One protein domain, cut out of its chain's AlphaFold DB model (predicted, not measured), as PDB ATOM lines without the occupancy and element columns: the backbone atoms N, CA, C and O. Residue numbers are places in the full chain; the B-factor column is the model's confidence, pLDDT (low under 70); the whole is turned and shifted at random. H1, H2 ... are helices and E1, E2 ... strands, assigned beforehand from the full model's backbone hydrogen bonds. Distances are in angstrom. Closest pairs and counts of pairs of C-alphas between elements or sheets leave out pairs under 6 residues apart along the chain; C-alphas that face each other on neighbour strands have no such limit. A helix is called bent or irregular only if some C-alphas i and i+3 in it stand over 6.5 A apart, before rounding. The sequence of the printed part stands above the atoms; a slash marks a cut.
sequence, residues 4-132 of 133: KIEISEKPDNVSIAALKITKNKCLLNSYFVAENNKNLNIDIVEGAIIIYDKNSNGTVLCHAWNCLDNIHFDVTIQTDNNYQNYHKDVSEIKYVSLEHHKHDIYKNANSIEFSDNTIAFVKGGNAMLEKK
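This is residues 4 to 132 of the 133 residues of an uncharacterized protein of Sphingobacterium sp. ML3W (UniProt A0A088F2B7). Look for an antiparallel sheet curled like part of a barrel: three long, bent strands, E4, E1 and E2, with short E3 at one edge. Two helices, H1 and H3, each pack along E2 and E1, while small H2 sits beside the beginning of H1. The printed part has 129 residues, with three named helices and four named strands in the order H1 E1 E2 E3 H2 E4 H3; the sheet's order is E3, E2, E1, E4. The class is mixed, helices and strands. It is compact, with a radius of gyration of the C-alphas of 14.7 A, yet only just elongated, spanning 46 by 30 by 27 A.

Begin at residues 4 to 5, which pair antiparallel with residues 95 to 96 of E4, residues 90 to 101. After residues 6 to 25 comes H1, residues 26 to 36; it is on one face of the sheet, at a height of 8.8 A, and with it makes two layers. It lies over E2, residues 58 to 68, and E1, residues 43 to 53, along the strands; its closest C-alphas to E2 are Leu 27 and Ala 64, 4.9 A. E1 and E2 form a hairpin, with N 45 and O 65 at 2.8 A, within hydrogen-bond range. E2 and E3, residues 71 to 73, form another, with N 71 and O 68 at 2.8 A; E1, E2 and E3 are a meander, each strand the antiparallel neighbour of the one before. H2, residues 75 to 79, only grazes the sheet and touches H1, with the C-alphas of Thr 76 and Cys 26 closest at 5.7 A. E4 is antiparallel to E1, with N 50 and O 94 at 2.8 A. H3, residues 116 to 130, runs along the strands over E2 and E1 at a height of 8.4 A; the C-alphas of Val 122 and Val 60 are its closest to E2, 5.6 A. H3 is apart from H1 and H2. In H1, H2 and H3, every O i to N i+4 pair is within hydrogen-bond range.

Find C-alpha 26 at (-2.210, -36.707, 13.567); from there H1 runs 15.2 A to C-alpha 36. E1 spans 29.4 A, bending at residue 46; E2 spans 28.6 A, bending at 62; E4 spans 29.0 A, bending at 98. E3 and H2 are short. H3 runs 21.3 A to C-alpha 130 at (0.334, -14.311, 2.399).

The C-alphas of Asn 39 and Lys 132 are the two farthest apart, 46.0 A. The printed part has no cut. The link from E4 to H3, 14 residues, is long. Mean pLDDT of the printed part is 86.8; residues 18, 80 to 88, 107 to 108, 110 and 132 are under 70.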
ATOM      1  N   LYS A   4      12.722 -25.762  15.764       93.81
ATOM      2  CA  LYS A   4      12.791 -26.584  14.542       93.81
ATOM      3  C   LYS A   4      13.191 -28.014  14.906       93.81
ATOM      4  O   LYS A   4      14.159 -28.197  15.646       93.81
ATOM      5  N   ILE A   5      12.484 -28.992  14.354       94.88
ATOM      6  CA  ILE A   5      12.692 -30.413  14.634       94.88
ATOM      7  C   ILE A   5      12.986 -31.179  13.344       94.88
ATOM      8  O   ILE A   5      12.494 -30.822  12.273       94.88
ATOM      9  N   GLU A   6      13.776 -32.239  13.472       93.81
ATOM     10  CA  GLU A   6      13.973 -33.252  12.438       93.81
ATOM     11  C   GLU A   6      13.182 -34.504  12.810       93.81
ATOM     12  O   GLU A   6      13.200 -34.936  13.962       93.81
ATOM     13  N   ILE A   7      12.469 -35.068  11.835       93.19
ATOM     14  CA  ILE A   7      11.728 -36.315  12.011       93.19
ATOM     15  C   ILE A   7      12.614 -37.470  11.566       93.19
ATOM     16  O   ILE A   7      13.107 -37.494  10.442       93.19
ATOM     17  N   SER A   8      12.795 -38.421  12.470       93.44
ATOM     18  CA  SER A   8      13.485 -39.686  12.259       93.44
ATOM     19  C   SER A   8      12.482 -40.821  12.066       93.44
ATOM     20  O   SER A   8      11.271 -40.661  12.258       93.44
ATOM     21  N   GLU A   9      12.992 -41.993  11.702       90.75
ATOM     22  CA  GLU A   9      12.209 -43.225  11.732       90.75
ATOM     23  C   GLU A   9      11.708 -43.523  13.151       90.75
ATOM     24  O   GLU A   9      12.340 -43.172  14.152       90.75
ATOM     25  N   LYS A  10      10.537 -44.158  13.244       92.75
ATOM     26  CA  LYS A  10       9.981 -44.602  14.522       92.75
ATOM     27  C   LYS A  10      10.914 -45.643  15.166       92.75
ATOM     28  O   LYS A  10      11.150 -46.669  14.530       92.75
ATOM     29  N   PRO A  11      11.317 -45.481  16.440       94.62
ATOM     30  CA  PRO A  11      12.100 -46.487  17.156       94.62
ATOM     31  C   PRO A  11      11.462 -47.891  17.141       94.62
ATOM     32  O   PRO A  11      10.233 -48.031  17.191       94.62
ATOM     33  N   ASP A  12      12.288 -48.939  17.090       92.56
ATOM     34  CA  ASP A  12      11.841 -50.338  16.954       92.56
ATOM     35  C   ASP A  12      10.999 -50.824  18.138       92.56
ATOM     36  O   ASP A  12      10.057 -51.598  17.969       92.56
ATOM     37  N   ASN A  13      11.306 -50.333  19.339       92.56
ATOM     38  CA  ASN A  13      10.583 -50.668  20.562       92.56
ATOM     39  C   ASN A  13       9.185 -50.031  20.643       92.56
ATOM     40  O   ASN A  13       8.399 -50.431  21.500       92.56
ATOM     41  N   VAL A  14       8.854 -49.069  19.771       92.56
ATOM     42  CA  VAL A  14       7.524 -48.450  19.712       92.56
ATOM     43  C   VAL A  14       6.597 -49.304  18.850       92.56
ATOM     44  O   VAL A  14       6.772 -49.413  17.630       92.56
ATOM     45  N   SER A  15       5.565 -49.872  19.470       89.62
ATOM     46  CA  SER A  15       4.565 -50.699  18.798       89.62
ATOM     47  C   SER A  15       3.447 -49.857  18.181       89.62
ATOM     48  O   SER A  15       2.844 -49.015  18.848       89.62
ATOM     49  N   ILE A  16       3.137 -50.125  16.906       86.00
ATOM     50  CA  ILE A  16       2.018 -49.509  16.163       86.00
ATOM     51  C   ILE A  16       1.071 -50.539  15.529       86.00
ATOM     52  O   ILE A  16       0.110 -50.165  14.868       86.00
ATOM     53  N   ALA A  17       1.311 -51.839  15.727       72.31
ATOM     54  CA  ALA A  17       0.634 -52.911  14.988       72.31
ATOM     55  C   ALA A  17      -0.882 -53.003  15.253       72.31
ATOM     56  O   ALA A  17      -1.634 -53.459  14.397       72.31
ATOM     57  N   ALA A  18      -1.338 -52.551  16.423       68.69
ATOM     58  CA  ALA A  18      -2.753 -52.527  16.795       68.69
ATOM     59  C   ALA A  18      -3.441 -51.177  16.501       68.69
ATOM     60  O   ALA A  18      -4.617 -51.003  16.817       68.69
ATOM     61  N   LEU A  19      -2.719 -50.203  15.933       77.38
ATOM     62  CA  LEU A  19      -3.236 -48.858  15.710       77.38
ATOM     63  C   LEU A  19      -3.856 -48.723  14.329       77.38
ATOM     64  O   LEU A  19      -3.181 -48.820  13.305       77.38
ATOM     65  N   LYS A  20      -5.149 -48.393  14.300       79.31
ATOM     66  CA  LYS A  20      -5.784 -47.883  13.087       79.31
ATOM     67  C   LYS A  20      -5.382 -46.421  12.899       79.31
ATOM     68  O   LYS A  20      -6.114 -45.513  13.297       79.31
ATOM     69  N   ILE A  21      -4.213 -46.206  12.300       80.19
ATOM     70  CA  ILE A  21      -3.748 -44.862  11.953       80.19
ATOM     71  C   ILE A  21      -4.765 -44.232  11.007       80.19
ATOM     72  O   ILE A  21      -5.058 -44.752   9.929       80.19
ATOM     73  N   THR A  22      -5.356 -43.126  11.449       80.06
ATOM     74  CA  THR A  22      -6.394 -42.435  10.694       80.06
ATOM     75  C   THR A  22      -5.788 -41.229   9.996       80.06
ATOM     76  O   THR A  22      -5.118 -40.392  10.604       80.06
ATOM     77  N   LYS A  23      -6.026 -41.129   8.689       75.44
ATOM     78  CA  LYS A  23      -5.540 -40.021   7.868       75.44
ATOM     79  C   LYS A  23      -6.046 -38.675   8.403       75.44
ATOM     80  O   LYS A  23      -7.203 -38.565   8.802       75.44
ATOM     81  N   ASN A  24      -5.188 -37.652   8.381       76.56
ATOM     82  CA  ASN A  24      -5.488 -36.289   8.848       76.56
ATOM     83  C   ASN A  24      -5.920 -36.208  10.327       76.56
ATOM     84  O   ASN A  24      -6.557 -35.242  10.742       76.56
ATOM     85  N   LYS A  25      -5.593 -37.225  11.131       88.12
ATOM     86  CA  LYS A  25      -5.871 -37.280  12.571       88.12
ATOM     87  C   LYS A  25      -4.569 -37.414  13.361       88.12
ATOM     88  O   LYS A  25      -4.466 -38.249  14.248       88.12
ATOM     89  N   CYS A  26      -3.568 -36.600  13.024       92.00
ATOM     90  CA  CYS A  26      -2.210 -36.707  13.567       92.00
ATOM     91  C   CYS A  26      -2.151 -36.631  15.099       92.00
ATOM     92  O   CYS A  26      -1.494 -37.464  15.714       92.00
ATOM     93  N   LEU A  27      -2.914 -35.728  15.718       93.38
ATOM     94  CA  LEU A  27      -2.988 -35.617  17.176       93.38
ATOM     95  C   LEU A  27      -3.585 -36.868  17.831       93.38
ATOM     96  O   LEU A  27      -3.025 -37.400  18.785       93.38
ATOM     97  N   LEU A  28      -4.658 -37.409  17.257       92.31
ATOM     98  CA  LEU A  28      -5.272 -38.650  17.725       92.31
ATOM     99  C   LEU A  28      -4.346 -39.863  17.532       92.31
ATOM    100  O   LEU A  28      -4.232 -40.707  18.416       92.31
ATOM    101  N   ASN A  29      -3.664 -39.946  16.390       92.81
ATOM    102  CA  ASN A  29      -2.694 -41.007  16.126       92.81
ATOM    103  C   ASN A  29      -1.539 -40.942  17.130       92.81
ATOM    104  O   ASN A  29      -1.166 -41.965  17.695       92.81
ATOM    105  N   SER A  30      -1.009 -39.741  17.377       94.44
ATOM    106  CA  SER A  30       0.072 -39.513  18.334       94.44
ATOM    107  C   SER A  30      -0.343 -39.870  19.761       94.44
ATOM    108  O   SER A  30       0.419 -40.527  20.479       94.44
ATOM    109  N   TYR A  31      -1.578 -39.526  20.136       93.94
ATOM    110  CA  TYR A  31      -2.187 -39.958  21.387       93.94
ATOM    111  C   TYR A  31      -2.212 -41.481  21.505       93.94
ATOM    112  O   TYR A  31      -1.687 -42.018  22.476       93.94
ATOM    113  N   PHE A  32      -2.734 -42.198  20.507       92.62
ATOM    114  CA  PHE A  32      -2.818 -43.654  20.589       92.62
ATOM    115  C   PHE A  32      -1.451 -44.350  20.552       92.62
ATOM    116  O   PHE A  32      -1.299 -45.417  21.141       92.62
ATOM    117  N   VAL A  33      -0.439 -43.762  19.905       94.00
ATOM    118  CA  VAL A  33       0.947 -44.246  20.010       94.00
ATOM    119  C   VAL A  33       1.430 -44.170  21.451       94.00
ATOM    120  O   VAL A  33       1.900 -45.173  21.982       94.00
ATOM    121  N   ALA A  34       1.303 -43.008  22.090       93.94
ATOM    122  CA  ALA A  34       1.723 -42.842  23.476       93.94
ATOM    123  C   ALA A  34       0.884 -43.719  24.424       93.94
ATOM    124  O   ALA A  34       1.424 -44.346  25.334       93.94
ATOM    125  N   GLU A  35      -0.421 -43.844  24.165       92.12
ATOM    126  CA  GLU A  35      -1.324 -44.662  24.967       92.12
ATOM    127  C   GLU A  35      -1.037 -46.166  24.844       92.12
ATOM    128  O   GLU A  35      -1.072 -46.878  25.840       92.12
ATOM    129  N   ASN A  36      -0.712 -46.683  23.662       92.12
ATOM    130  CA  ASN A  36      -0.426 -48.113  23.498       92.12
ATOM    131  C   ASN A  36       0.973 -48.516  23.968       92.12
ATOM    132  O   ASN A  36       1.280 -49.704  24.047       92.12
ATOM    133  N   ASN A  37       1.812 -47.536  24.290       93.62
ATOM    134  CA  ASN A  37       3.183 -47.736  24.724       93.62
ATOM    135  C   ASN A  37       3.420 -47.044  26.079       93.62
ATOM    136  O   ASN A  37       4.465 -46.434  26.269       93.62
ATOM    137  N   LYS A  38       2.470 -47.122  27.035       91.25
ATOM    138  CA  LYS A  38       2.553 -46.413  28.343       91.25
ATOM    139  C   LYS A  38       3.794 -46.760  29.168       91.25
ATOM    140  O   LYS A  38       4.169 -46.008  30.060       91.25
ATOM    141  N   ASN A  39       4.402 -47.919  28.913       92.94
ATOM    142  CA  ASN A  39       5.655 -48.346  29.535       92.94
ATOM    143  C   ASN A  39       6.886 -47.611  28.972       92.94
ATOM    144  O   ASN A  39       7.965 -47.704  29.552       92.94
ATOM    145  N   LEU A  40       6.735 -46.915  27.846       93.56
ATOM    146  CA  LEU A  40       7.729 -46.038  27.249       93.56
ATOM    147  C   LEU A  40       7.365 -44.587  27.581       93.56
ATOM    148  O   LEU A  40       6.198 -44.202  27.572       93.56
ATOM    149  N   ASN A  41       8.368 -43.757  27.858       93.81
ATOM    150  CA  ASN A  41       8.167 -42.352  28.207       93.81
ATOM    151  C   ASN A  41       7.919 -41.478  26.959       93.81
ATOM    152  O   ASN A  41       8.632 -40.504  26.732       93.81
ATOM    153  N   ILE A  42       6.939 -41.849  26.132       96.44
ATOM    154  CA  ILE A  42       6.654 -41.185  24.856       96.44
ATOM    155  C   ILE A  42       5.850 -39.906  25.090       96.44
ATOM    156  O   ILE A  42       4.774 -39.936  25.692       96.44
ATOM    157  N   ASP A  43       6.355 -38.797  24.563       96.69
ATOM    158  CA  ASP A  43       5.631 -37.533  24.482       96.69
ATOM    159  C   ASP A  43       4.796 -37.449  23.202       96.69
ATOM    160  O   ASP A  43       5.178 -37.945  22.139       96.69
ATOM    161  N   ILE A  44       3.651 -36.787  23.320       96.38
ATOM    162  CA  ILE A  44       2.864 -36.219  22.231       96.38
ATOM    163  C   ILE A  44       3.390 -34.802  22.036       96.38
ATOM    164  O   ILE A  44       3.339 -33.976  22.946       96.38
ATOM    165  N   VAL A  45       3.926 -34.521  20.859       96.94
ATOM    166  CA  VAL A  45       4.462 -33.210  20.518       96.94
ATOM    167  C   VAL A  45       3.437 -32.490  19.668       96.94
ATOM    168  O   VAL A  45       3.181 -32.897  18.536       96.94
ATOM    169  N   GLU A  46       2.873 -31.415  20.207       95.50
ATOM    170  CA  GLU A  46       2.060 -30.475  19.447       95.50
ATOM    171  C   GLU A  46       2.950 -29.414  18.796       95.50
ATOM    172  O   GLU A  46       3.914 -28.889  19.376       95.50
ATOM    173  N   GLY A  47       2.626 -29.090  17.552       96.06
ATOM    174  CA  GLY A  47       3.372 -28.106  16.804       96.06
ATOM    175  C   GLY A  47       2.741 -27.772  15.468       96.06
ATOM    176  O   GLY A  47       1.541 -27.932  15.241       96.06
ATOM    177  N   ALA A  48       3.583 -27.293  14.566       95.19
ATOM    178  CA  ALA A  48       3.188 -26.972  13.211       95.19
ATOM    179  C   ALA A  48       4.119 -27.635  12.202       95.19
ATOM    180  O   ALA A  48       5.323 -27.776  12.439       95.19
ATOM    181  N   ILE A  49       3.553 -27.980  11.050       93.44
ATOM    182  CA  ILE A  49       4.326 -28.272   9.846       93.44
ATOM    183  C   ILE A  49       4.207 -27.113   8.870       93.44
ATOM    184  O   ILE A  49       3.150 -26.494   8.750       93.44
ATOM    185  N   ILE A  50       5.298 -26.831   8.171       92.62
ATOM    186  CA  ILE A  50       5.332 -25.920   7.031       92.62
ATOM    187  C   ILE A  50       5.586 -26.777   5.803       92.62
ATOM    188  O   ILE A  50       6.646 -27.394   5.692       92.62
ATOM    189  N   ILE A  51       4.609 -26.822   4.909       89.75
ATOM    190  CA  ILE A  51       4.670 -27.575   3.662       89.75
ATOM    191  C   ILE A  51       4.983 -26.588   2.547       89.75
ATOM    192  O   ILE A  51       4.255 -25.612   2.387       89.75
ATOM    193  N   TYR A  52       6.046 -26.838   1.790       89.44
ATOM    194  CA  TYR A  52       6.377 -26.080   0.589       89.44
ATOM    195  C   TYR A  52       6.017 -26.888  -0.651       89.44
ATOM    196  O   TYR A  52       6.390 -28.059  -0.762       89.44
ATOM    197  N   ASP A  53       5.323 -26.264  -1.597       88.81
ATOM    198  CA  ASP A  53       5.127 -26.849  -2.920       88.81
ATOM    199  C   ASP A  53       6.394 -26.702  -3.800       88.81
ATOM    200  O   ASP A  53       7.398 -26.097  -3.407       88.81
ATOM    201  N   LYS A  54       6.385 -27.266  -5.010       87.50
ATOM    202  CA  LYS A  54       7.484 -27.131  -5.990       87.50
ATOM    203  C   LYS A  54       7.729 -25.695  -6.463       87.50
ATOM    204  O   LYS A  54       8.821 -25.402  -6.940       87.50
ATOM    205  N   ASN A  55       6.745 -24.814  -6.319       88.19
ATOM    206  CA  ASN A  55       6.855 -23.391  -6.622       88.19
ATOM    207  C   ASN A  55       7.314 -22.579  -5.397       88.19
ATOM    208  O   ASN A  55       7.364 -21.355  -5.459       88.19
ATOM    209  N   SER A  56       7.687 -23.250  -4.301       85.25
ATOM    210  CA  SER A  56       8.075 -22.648  -3.022       85.25
ATOM    211  C   SER A  56       6.953 -21.889  -2.301       85.25
ATOM    212  O   SER A  56       7.235 -21.103  -1.393       85.25
ATOM    213  N   ASN A  57       5.683 -22.149  -2.629       87.38
ATOM    214  CA  ASN A  57       4.559 -21.644  -1.845       87.38
ATOM    215  C   ASN A  57       4.443 -22.451  -0.554       87.38
ATOM    216  O   ASN A  57       4.344 -23.678  -0.581       87.38
ATOM    217  N   GLY A  58       4.471 -21.752   0.580       89.25
ATOM    218  CA  GLY A  58       4.356 -22.362   1.899       89.25
ATOM    219  C   GLY A  58       2.905 -22.443   2.373       89.25
ATOM    220  O   GLY A  58       2.108 -21.544   2.127       89.25
ATOM    221  N   THR A  59       2.573 -23.476   3.138       91.50
ATOM    222  CA  THR A  59       1.355 -23.540   3.955       91.50
ATOM    223  C   THR A  59       1.709 -24.067   5.334       91.50
ATOM    224  O   THR A  59       2.422 -25.062   5.457       91.50
ATOM    225  N   VAL A  60       1.218 -23.402   6.379       93.69
ATOM    226  CA  VAL A  60       1.409 -23.824   7.769       93.69
ATOM    227  C   VAL A  60       0.158 -24.559   8.246       93.69
ATOM    228  O   VAL A  60      -0.952 -24.059   8.067       93.69
ATOM    229  N   LEU A  61       0.324 -25.725   8.868       93.62
ATOM    230  CA  LEU A  61      -0.772 -26.540   9.405       93.62
ATOM    231  C   LEU A  61      -0.475 -26.971  10.840       93.62
ATOM    232  O   LEU A  61       0.682 -27.232  11.177       93.62
ATOM    233  N   CYS A  62      -1.521 -27.093  11.665       94.94
ATOM    234  CA  CYS A  62      -1.402 -27.746  12.969       94.94
ATOM    235  C   CYS A  62      -1.008 -29.203  12.751       94.94
ATOM    236  O   CYS A  62      -1.555 -29.868  11.865       94.94
ATOM    237  N   HIS A  63      -0.087 -29.704  13.567       95.25
ATOM    238  CA  HIS A  63       0.366 -31.077  13.443       95.25
ATOM    239  C   HIS A  63       0.857 -31.644  14.765       95.25
ATOM    240  O   HIS A  63       1.247 -30.901  15.664       95.25
ATOM    241  N   ALA A  64       0.844 -32.968  14.871       95.50
ATOM    242  CA  ALA A  64       1.335 -33.669  16.045       95.50
ATOM    243  C   ALA A  64       2.066 -34.954  15.670       95.50
ATOM    244  O   ALA A  64       1.706 -35.641  14.713       95.50
ATOM    245  N   TRP A  65       3.093 -35.259  16.449       96.50
ATOM    246  CA  TRP A  65       3.964 -36.422  16.301       96.50
ATOM    247  C   TRP A  65       4.465 -36.847  17.680       96.50
ATOM    248  O   TRP A  65       4.093 -36.253  18.688       96.50
ATOM    249  N   ASN A  66       5.295 -37.881  17.759       97.19
ATOM    250  CA  ASN A  66       5.779 -38.390  19.037       97.19
ATOM    251  C   ASN A  66       7.268 -38.112  19.249       97.19
ATOM    252  O   ASN A  66       8.025 -37.933  18.294       97.19
ATOM    253  N   CYS A  67       7.687 -38.079  20.512       97.62
ATOM    254  CA  CYS A  67       9.091 -38.007  20.908       97.62
ATOM    255  C   CYS A  67       9.404 -39.099  21.934       97.62
ATOM    256  O   CYS A  67       8.659 -39.265  22.899       97.62
ATOM    257  N   LEU A  68      10.501 -39.828  21.735       97.25
ATOM    258  CA  LEU A  68      11.062 -40.771  22.704       97.25
ATOM    259  C   LEU A  68      12.566 -40.514  22.801       97.25
ATOM    260  O   LEU A  68      13.259 -40.602  21.794       97.25
ATOM    261  N   ASP A  69      13.067 -40.169  23.986       94.56
ATOM    262  CA  ASP A  69      14.499 -39.933  24.233       94.56
ATOM    263  C   ASP A  69      15.153 -38.940  23.242       94.56
ATOM    264  O   ASP A  69      16.279 -39.128  22.784       94.56
ATOM    265  N   ASN A  70      14.442 -37.849  22.921       93.50
ATOM    266  CA  ASN A  70      14.788 -36.825  21.915       93.50
ATOM    267  C   ASN A  70      14.719 -37.275  20.445       93.50
ATOM    268  O   ASN A  70      15.023 -36.483  19.551       93.50
ATOM    269  N   ILE A  71      14.287 -38.505  20.176       95.88
ATOM    270  CA  ILE A  71      14.003 -38.987  18.827       95.88
ATOM    271  C   ILE A  71      12.560 -38.624  18.496       95.88
ATOM    272  O   ILE A  71      11.620 -39.159  19.084       95.88
ATOM    273  N   HIS A  72      12.383 -37.715  17.542       97.12
ATOM    274  CA  HIS A  72      11.069 -37.329  17.050       97.12
ATOM    275  C   HIS A  72      10.670 -38.187  15.854       97.12
ATOM    276  O   HIS A  72      11.439 -38.319  14.907       97.12
ATOM    277  N   PHE A  73       9.460 -38.738  15.874       95.31
ATOM    278  CA  PHE A  73       8.958 -39.613  14.819       95.31
ATOM    279  C   PHE A  73       7.467 -39.383  14.573       95.31
ATOM    280  O   PHE A  73       6.699 -39.129  15.501       95.31
ATOM    281  N   ASP A  74       7.052 -39.497  13.312       93.38
ATOM    282  CA  ASP A  74       5.682 -39.227  12.886       93.38
ATOM    283  C   ASP A  74       5.064 -40.444  12.203       93.38
ATOM    284  O   ASP A  74       5.245 -40.691  11.009       93.38
ATOM    285  N   VAL A  75       4.278 -41.195  12.969       89.38
ATOM    286  CA  VAL A  75       3.601 -42.388  12.460       89.38
ATOM    287  C   VAL A  75       2.506 -42.062  11.449       89.38
ATOM    288  O   VAL A  75       2.202 -42.902  10.607       89.38
ATOM    289  N   THR A  76       1.911 -40.866  11.504       88.19
ATOM    290  CA  THR A  76       0.837 -40.470  10.580       88.19
ATOM    291  C   THR A  76       1.394 -40.325   9.174       88.19
ATOM    292  O   THR A  76       0.755 -40.742   8.216       88.19
ATOM    293  N   ILE A  77       2.601 -39.772   9.067       82.81
ATOM    294  CA  ILE A  77       3.298 -39.573   7.796       82.81
ATOM    295  C   ILE A  77       3.996 -40.852   7.336       82.81
ATOM    296  O   ILE A  77       3.928 -41.190   6.160       82.81
ATOM    297  N   GLN A  78       4.613 -41.600   8.255       79.75
ATOM    298  CA  GLN A  78       5.339 -42.832   7.923       79.75
ATOM    299  C   GLN A  78       4.426 -43.982   7.471       79.75
ATOM    300  O   GLN A  78       4.841 -44.797   6.653       79.75
ATOM    301  N   THR A  79       3.202 -44.081   8.001       73.06
ATOM    302  CA  THR A  79       2.264 -45.169   7.645       73.06
ATOM    303  C   THR A  79       1.300 -44.806   6.518       73.06
ATOM    304  O   THR A  79       0.680 -45.697   5.930       73.06
ATOM    305  N   ASP A  80       1.172 -43.523   6.173       67.62
ATOM    306  CA  ASP A  80       0.414 -43.115   4.998       67.62
ATOM    307  C   ASP A  80       1.285 -43.351   3.750       67.62
ATOM    308  O   ASP A  80       2.015 -42.476   3.298       67.62
ATOM    309  N   ASN A  81       1.178 -44.544   3.143       50.28
ATOM    310  CA  ASN A  81       1.742 -44.826   1.810       50.28
ATOM    311  C   ASN A  81       1.257 -43.811   0.752       50.28
ATOM    312  O   ASN A  81       1.892 -43.643  -0.288       50.28
ATOM    313  N   ASN A  82       0.140 -43.112   1.005       42.28
ATOM    314  CA  ASN A  82      -0.341 -42.022   0.165       42.28
ATOM    315  C   ASN A  82       0.183 -40.647   0.579       42.28
ATOM    316  O   ASN A  82      -0.159 -39.685  -0.100       42.28
ATOM    317  N   TYR A  83       1.025 -40.503   1.601       50.28
ATOM    318  CA  TYR A  83       1.714 -39.238   1.845       50.28
ATOM    319  C   TYR A  83       2.608 -38.874   0.650       50.28
ATOM    320  O   TYR A  83       2.626 -37.723   0.228       50.28
ATOM    321  N   GLN A  84       3.216 -39.869  -0.009       46.44
ATOM    322  CA  GLN A  84       3.889 -39.677  -1.301       46.44
ATOM    323  C   GLN A  84       2.920 -39.347  -2.460       46.44
ATOM    324  O   GLN A  84       3.308 -38.680  -3.415       46.44
ATOM    325  N   ASN A  85       1.648 -39.765  -2.386       43.06
ATOM    326  CA  ASN A  85       0.655 -39.564  -3.454       43.06
ATOM    327  C   ASN A  85      -0.184 -38.280  -3.312       43.06
ATOM    328  O   ASN A  85      -0.569 -37.704  -4.327       43.06
ATOM    329  N   TYR A  86      -0.455 -37.807  -2.091       45.84
ATOM    330  CA  TYR A  86      -1.159 -36.541  -1.811       45.84
ATOM    331  C   TYR A  86      -0.325 -35.309  -2.173       45.84
ATOM    332  O   TYR A  86      -0.843 -34.199  -2.260       45.84
ATOM    333  N   HIS A  87       0.966 -35.521  -2.397       55.59
ATOM    334  CA  HIS A  87       1.973 -34.485  -2.430       55.59
ATOM    335  C   HIS A  87       2.930 -34.671  -3.605       55.59
ATOM    336  O   HIS A  87       4.119 -34.388  -3.492       55.59
ATOM    337  N   LYS A  88       2.407 -35.074  -4.774       59.31
ATOM    338  CA  LYS A  88       3.183 -35.032  -6.026       59.31
ATOM    339  C   LYS A  88       3.841 -33.668  -6.253       59.31
ATOM    340  O   LYS A  88       4.851 -33.619  -6.950       59.31
ATOM    341  N   ASP A  89       3.312 -32.610  -5.641       73.25
ATOM    342  CA  ASP A  89       3.790 -31.235  -5.747       73.25
ATOM    343  C   ASP A  89       4.437 -30.669  -4.476       73.25
ATOM    344  O   ASP A  89       4.732 -29.481  -4.466       73.25
ATOM    345  N   VAL A  90       4.722 -31.468  -3.438       81.81
ATOM    346  CA  VAL A  90       5.511 -30.997  -2.280       81.81
ATOM    347  C   VAL A  90       6.996 -31.133  -2.561       81.81
ATOM    348  O   VAL A  90       7.461 -32.169  -3.031       81.81
ATOM    349  N   SER A  91       7.739 -30.078  -2.249       86.06
ATOM    350  CA  SER A  91       9.198 -30.047  -2.313       86.06
ATOM    351  C   SER A  91       9.837 -30.293  -0.946       86.06
ATOM    352  O   SER A  91      10.851 -30.981  -0.856       86.06
ATOM    353  N   GLU A  92       9.246 -29.756   0.123       88.19
ATOM    354  CA  GLU A  92       9.837 -29.776   1.459       88.19
ATOM    355  C   GLU A  92       8.763 -29.722   2.553       88.19
ATOM    356  O   GLU A  92       7.741 -29.048   2.412       88.19
ATOM    357  N   ILE A  93       9.028 -30.387   3.682       89.38
ATOM    358  CA  ILE A  93       8.233 -30.268   4.907       89.38
ATOM    359  C   ILE A  93       9.164 -29.953   6.071       89.38
ATOM    360  O   ILE A  93      10.130 -30.673   6.324       89.38
ATOM    361  N   LYS A  94       8.860 -28.879   6.800       92.94
ATOM    362  CA  LYS A  94       9.582 -28.471   8.010       92.94
ATOM    363  C   LYS A  94       8.695 -28.643   9.237       92.94
ATOM    364  O   LYS A  94       7.526 -28.280   9.190       92.94
ATOM    365  N   TYR A  95       9.269 -29.115  10.343       95.19
ATOM    366  CA  TYR A  95       8.563 -29.317  11.610       95.19
ATOM    367  C   TYR A  95       9.002 -28.294  12.646       95.19
ATOM    368  O   TYR A  95      10.190 -27.977  12.774       95.19
ATOM    369  N   VAL A  96       8.031 -27.806  13.409       96.31
ATOM    370  CA  VAL A  96       8.226 -26.827  14.471       96.31
ATOM    371  C   VAL A  96       7.481 -27.296  15.715       96.31
ATOM    372  O   VAL A  96       6.254 -27.270  15.741       96.31
ATOM    373  N   SER A  97       8.212 -27.728  16.744       96.50
ATOM    374  CA  SER A  97       7.643 -28.110  18.043       96.50
ATOM    375  C   SER A  97       7.269 -26.872  18.843       96.50
ATOM    376  O   SER A  97       8.047 -25.914  18.896       96.50
ATOM    377  N   LEU A  98       6.103 -26.915  19.487       94.88
ATOM    378  CA  LEU A  98       5.603 -25.857  20.359       94.88
ATOM    379  C   LEU A  98       5.443 -26.364  21.792       94.88
ATOM    380  O   LEU A  98       6.006 -25.765  22.718       94.88
ATOM    381  N   GLU A  99       4.730 -27.480  21.949       93.69
ATOM    382  CA  GLU A  99       4.323 -28.037  23.238       93.69
ATOM    383  C   GLU A  99       4.521 -29.557  23.275       93.69
ATOM    384  O   GLU A  99       4.548 -30.232  22.246       93.69
ATOM    385  N   HIS A 100       4.758 -30.076  24.480       94.69
ATOM    386  CA  HIS A 100       4.972 -31.496  24.745       94.69
ATOM    387  C   HIS A 100       3.991 -31.924  25.823       94.69
ATOM    388  O   HIS A 100       3.850 -31.257  26.851       94.69
ATOM    389  N   HIS A 101       3.331 -33.042  25.579       93.44
ATOM    390  CA  HIS A 101       2.239 -33.545  26.384       93.44
ATOM    391  C   HIS A 101       2.436 -35.031  26.649       93.44
ATOM    392  O   HIS A 101       2.867 -35.785  25.780       93.44
ATOM    393  N   LYS A 102       2.056 -35.475  27.842       91.69
ATOM    394  CA  LYS A 102       1.886 -36.899  28.129       91.69
ATOM    395  C   LYS A 102       0.473 -37.320  27.741       91.69
ATOM    396  O   LYS A 102      -0.445 -36.509  27.731       91.69
ATOM    397  N   HIS A 103       0.283 -38.590  27.399       85.62
ATOM    398  CA  HIS A 103      -1.031 -39.091  26.977       85.62
ATOM    399  C   HIS A 103      -2.120 -38.933  28.051       85.62
ATOM    400  O   HIS A 103      -3.292 -38.794  27.717       85.62
ATOM    401  N   ASP A 104      -1.740 -38.921  29.327       85.75
ATOM    402  CA  ASP A 104      -2.638 -38.808  30.480       85.75
ATOM    403  C   ASP A 104      -3.306 -37.431  30.628       85.75
ATOM    404  O   ASP A 104      -4.325 -37.323  31.316       85.75
ATOM    405  N   ILE A 105      -2.802 -36.389  29.956       82.75
ATOM    406  CA  ILE A 105      -3.455 -35.073  29.967       82.75
ATOM    407  C   ILE A 105      -4.780 -35.093  29.195       82.75
ATOM    408  O   ILE A 105      -5.693 -34.317  29.491       82.75
ATOM    409  N   TYR A 106      -4.901 -35.990  28.213       78.50
ATOM    410  CA  TYR A 106      -6.096 -36.133  27.397       78.50
ATOM    411  C   TYR A 106      -7.010 -37.168  28.051       78.50
ATOM    412  O   TYR A 106      -6.813 -38.374  27.944       78.50
ATOM    413  N   LYS A 107      -8.046 -36.689  28.748       67.81
ATOM    414  CA  LYS A 107      -8.990 -37.553  29.484       67.81
ATOM    415  C   LYS A 107      -9.812 -38.480  28.577       67.81
ATOM    416  O   LYS A 107     -10.361 -39.465  29.064       67.81
ATOM    417  N   ASN A 108      -9.968 -38.132  27.298       67.94
ATOM    418  CA  ASN A 108     -10.755 -38.879  26.318       67.94
ATOM    419  C   ASN A 108     -10.273 -38.575  24.889       67.94
ATOM    420  O   ASN A 108     -10.180 -37.413  24.498       67.94
ATOM    421  N   ALA A 109     -10.059 -39.622  24.090       71.38
ATOM    422  CA  ALA A 109      -9.693 -39.537  22.677       71.38
ATOM    423  C   ALA A 109     -10.744 -38.831  21.785       71.38
ATOM    424  O   ALA A 109     -10.398 -38.275  20.745       71.38
ATOM    425  N   ASN A 110     -12.025 -38.826  22.173       69.25
ATOM    426  CA  ASN A 110     -13.131 -38.296  21.360       69.25
ATOM    427  C   ASN A 110     -13.206 -36.762  21.300       69.25
ATOM    428  O   ASN A 110     -13.953 -36.234  20.480       69.25
ATOM    429  N   SER A 111     -12.473 -36.050  22.156       73.38
ATOM    430  CA  SER A 111     -12.496 -34.583  22.240       73.38
ATOM    431  C   SER A 111     -11.091 -33.982  22.244       73.38
ATOM    432  O   SER A 111     -10.868 -32.949  22.870       73.38
ATOM    433  N   ILE A 112     -10.123 -34.668  21.629       87.19
ATOM    434  CA  ILE A 112      -8.755 -34.165  21.547       87.19
ATOM    435  C   ILE A 112      -8.666 -33.049  20.500       87.19
ATOM    436  O   ILE A 112      -9.038 -33.231  19.339       87.19
ATOM    437  N   GLU A 113      -8.171 -31.894  20.925       90.00
ATOM    438  CA  GLU A 113      -8.004 -30.698  20.105       90.00
ATOM    439  C   GLU A 113      -6.605 -30.125  20.327       90.00
ATOM    440  O   GLU A 113      -6.012 -30.327  21.386       90.00
ATOM    441  N   PHE A 114      -6.084 -29.431  19.314       92.88
ATOM    442  CA  PHE A 114      -4.827 -28.698  19.439       92.88
ATOM    443  C   PHE A 114      -4.980 -27.536  20.413       92.88
ATOM    444  O   PHE A 114      -6.033 -26.899  20.463       92.88
ATOM    445  N   SER A 115      -3.901 -27.204  21.113       92.69
ATOM    446  CA  SER A 115      -3.877 -26.055  22.002       92.69
ATOM    447  C   SER A 115      -4.078 -24.731  21.257       92.69
ATOM    448  O   SER A 115      -3.707 -24.569  20.084       92.69
ATOM    449  N   ASP A 116      -4.611 -23.734  21.968       93.94
ATOM    450  CA  ASP A 116      -4.767 -22.369  21.450       93.94
ATOM    451  C   ASP A 116      -3.435 -21.788  20.957       93.94
ATOM    452  O   ASP A 116      -3.403 -21.052  19.970       93.94
ATOM    453  N   ASN A 117      -2.322 -22.159  21.600       93.62
ATOM    454  CA  ASN A 117      -0.978 -21.753  21.200       93.62
ATOM    455  C   ASN A 117      -0.609 -22.311  19.822       93.62
ATOM    456  O   ASN A 117      -0.132 -21.567  18.961       93.62
ATOM    457  N   THR A 118      -0.870 -23.599  19.589       94.69
ATOM    458  CA  THR A 118      -0.647 -24.242  18.292       94.69
ATOM    459  C   THR A 118      -1.511 -23.604  17.204       94.69
ATOM    460  O   THR A 118      -1.008 -23.232  16.139       94.69
ATOM    461  N   ILE A 119      -2.795 -23.374  17.493       96.19
ATOM    462  CA  ILE A 119      -3.735 -22.730  16.566       96.19
ATOM    463  C   ILE A 119      -3.292 -21.296  16.235       96.19
ATOM    464  O   ILE A 119      -3.304 -20.890  15.067       96.19
ATOM    465  N   ALA A 120      -2.890 -20.515  17.240       95.62
ATOM    466  CA  ALA A 120      -2.426 -19.144  17.060       95.62
ATOM    467  C   ALA A 120      -1.138 -19.080  16.228       95.62
ATOM    468  O   ALA A 120      -1.031 -18.233  15.336       95.62
ATOM    469  N   PHE A 121      -0.193 -19.998  16.459       95.06
ATOM    470  CA  PHE A 121       1.048 -20.079  15.687       95.06
ATOM    471  C   PHE A 121       0.773 -20.322  14.201       95.06
ATOM    472  O   PHE A 121       1.319 -19.626  13.346       95.06
ATOM    473  N   VAL A 122      -0.114 -21.265  13.883       95.62
ATOM    474  CA  VAL A 122      -0.474 -21.601  12.498       95.62
ATOM    475  C   VAL A 122      -1.165 -20.430  11.797       95.62
ATOM    476  O   VAL A 122      -0.811 -20.097  10.665       95.62
ATOM    477  N   LYS A 123      -2.100 -19.753  12.478       95.69
ATOM    478  CA  LYS A 123      -2.749 -18.537  11.954       95.69
ATOM    479  C   LYS A 123      -1.729 -17.436  11.659       95.69
ATOM    480  O   LYS A 123      -1.751 -16.855  10.577       95.69
ATOM    481  N   GLY A 124      -0.816 -17.177  12.598       94.94
ATOM    482  CA  GLY A 124       0.254 -16.197  12.418       94.94
ATOM    483  C   GLY A 124       1.193 -16.561  11.266       94.94
ATOM    484  O   GLY A 124       1.510 -15.708  10.441       94.94
ATOM    485  N   GLY A 125       1.584 -17.834  11.168       93.06
ATOM    486  CA  GLY A 125       2.452 -18.347  10.110       93.06
ATOM    487  C   GLY A 125       1.858 -18.165   8.715       93.06
ATOM    488  O   GLY A 125       2.532 -17.628   7.837       93.06
ATOM    489  N   ASN A 126       0.587 -18.527   8.518       93.19
ATOM    490  CA  ASN A 126      -0.086 -18.331   7.230       93.19
ATOM    491  C   ASN A 126      -0.234 -16.844   6.873       93.19
ATOM    492  O   ASN A 126       0.126 -16.450   5.766       93.19
ATOM    493  N   ALA A 127      -0.615 -15.988   7.829       92.12
ATOM    494  CA  ALA A 127      -0.700 -14.542   7.596       92.12
ATOM    495  C   ALA A 127       0.653 -13.905   7.211       92.12
ATOM    496  O   ALA A 127       0.696 -12.877   6.536       92.12
ATOM    497  N   MET A 128       1.778 -14.481   7.652       90.12
ATOM    498  CA  MET A 128       3.114 -14.035   7.242       90.12
ATOM    499  C   MET A 128       3.499 -14.507   5.838       90.12
ATOM    500  O   MET A 128       4.258 -13.807   5.169       90.12
ATOM    501  N   LEU A 129       3.017 -15.672   5.404       86.50
ATOM    502  CA  LEU A 129       3.269 -16.196   4.059       86.50
ATOM    503  C   LEU A 129       2.466 -15.427   3.005       86.50
ATOM    504  O   LEU A 129       3.039 -15.033   1.997       86.50
ATOM    505  N   GLU A 130       1.203 -15.106   3.288       82.19
ATOM    506  CA  GLU A 130       0.334 -14.311   2.399       82.19
ATOM    507  C   GLU A 130       0.856 -12.888   2.156       82.19
ATOM    508  O   GLU A 130       0.657 -12.320   1.090       82.19
ATOM    509  N   LYS A 131       1.560 -12.290   3.126       75.69
ATOM    510  CA  LYS A 131       2.175 -10.957   2.967       75.69
ATOM    511  C   LYS A 131       3.433 -10.953   2.093       75.69
ATOM    512  O   LYS A 131       3.951  -9.877   1.804       75.69
ATOM    513  N   LYS A 132       3.989 -12.126   1.774       60.50
ATOM    514  CA  LYS A 132       5.221 -12.271   0.979       60.50
ATOM    515  C   LYS A 132       4.960 -12.569  -0.500       60.50
ATOM    516  O   LYS A 132       5.913 -12.507  -1.274       60.50
TER     517      LYS A 132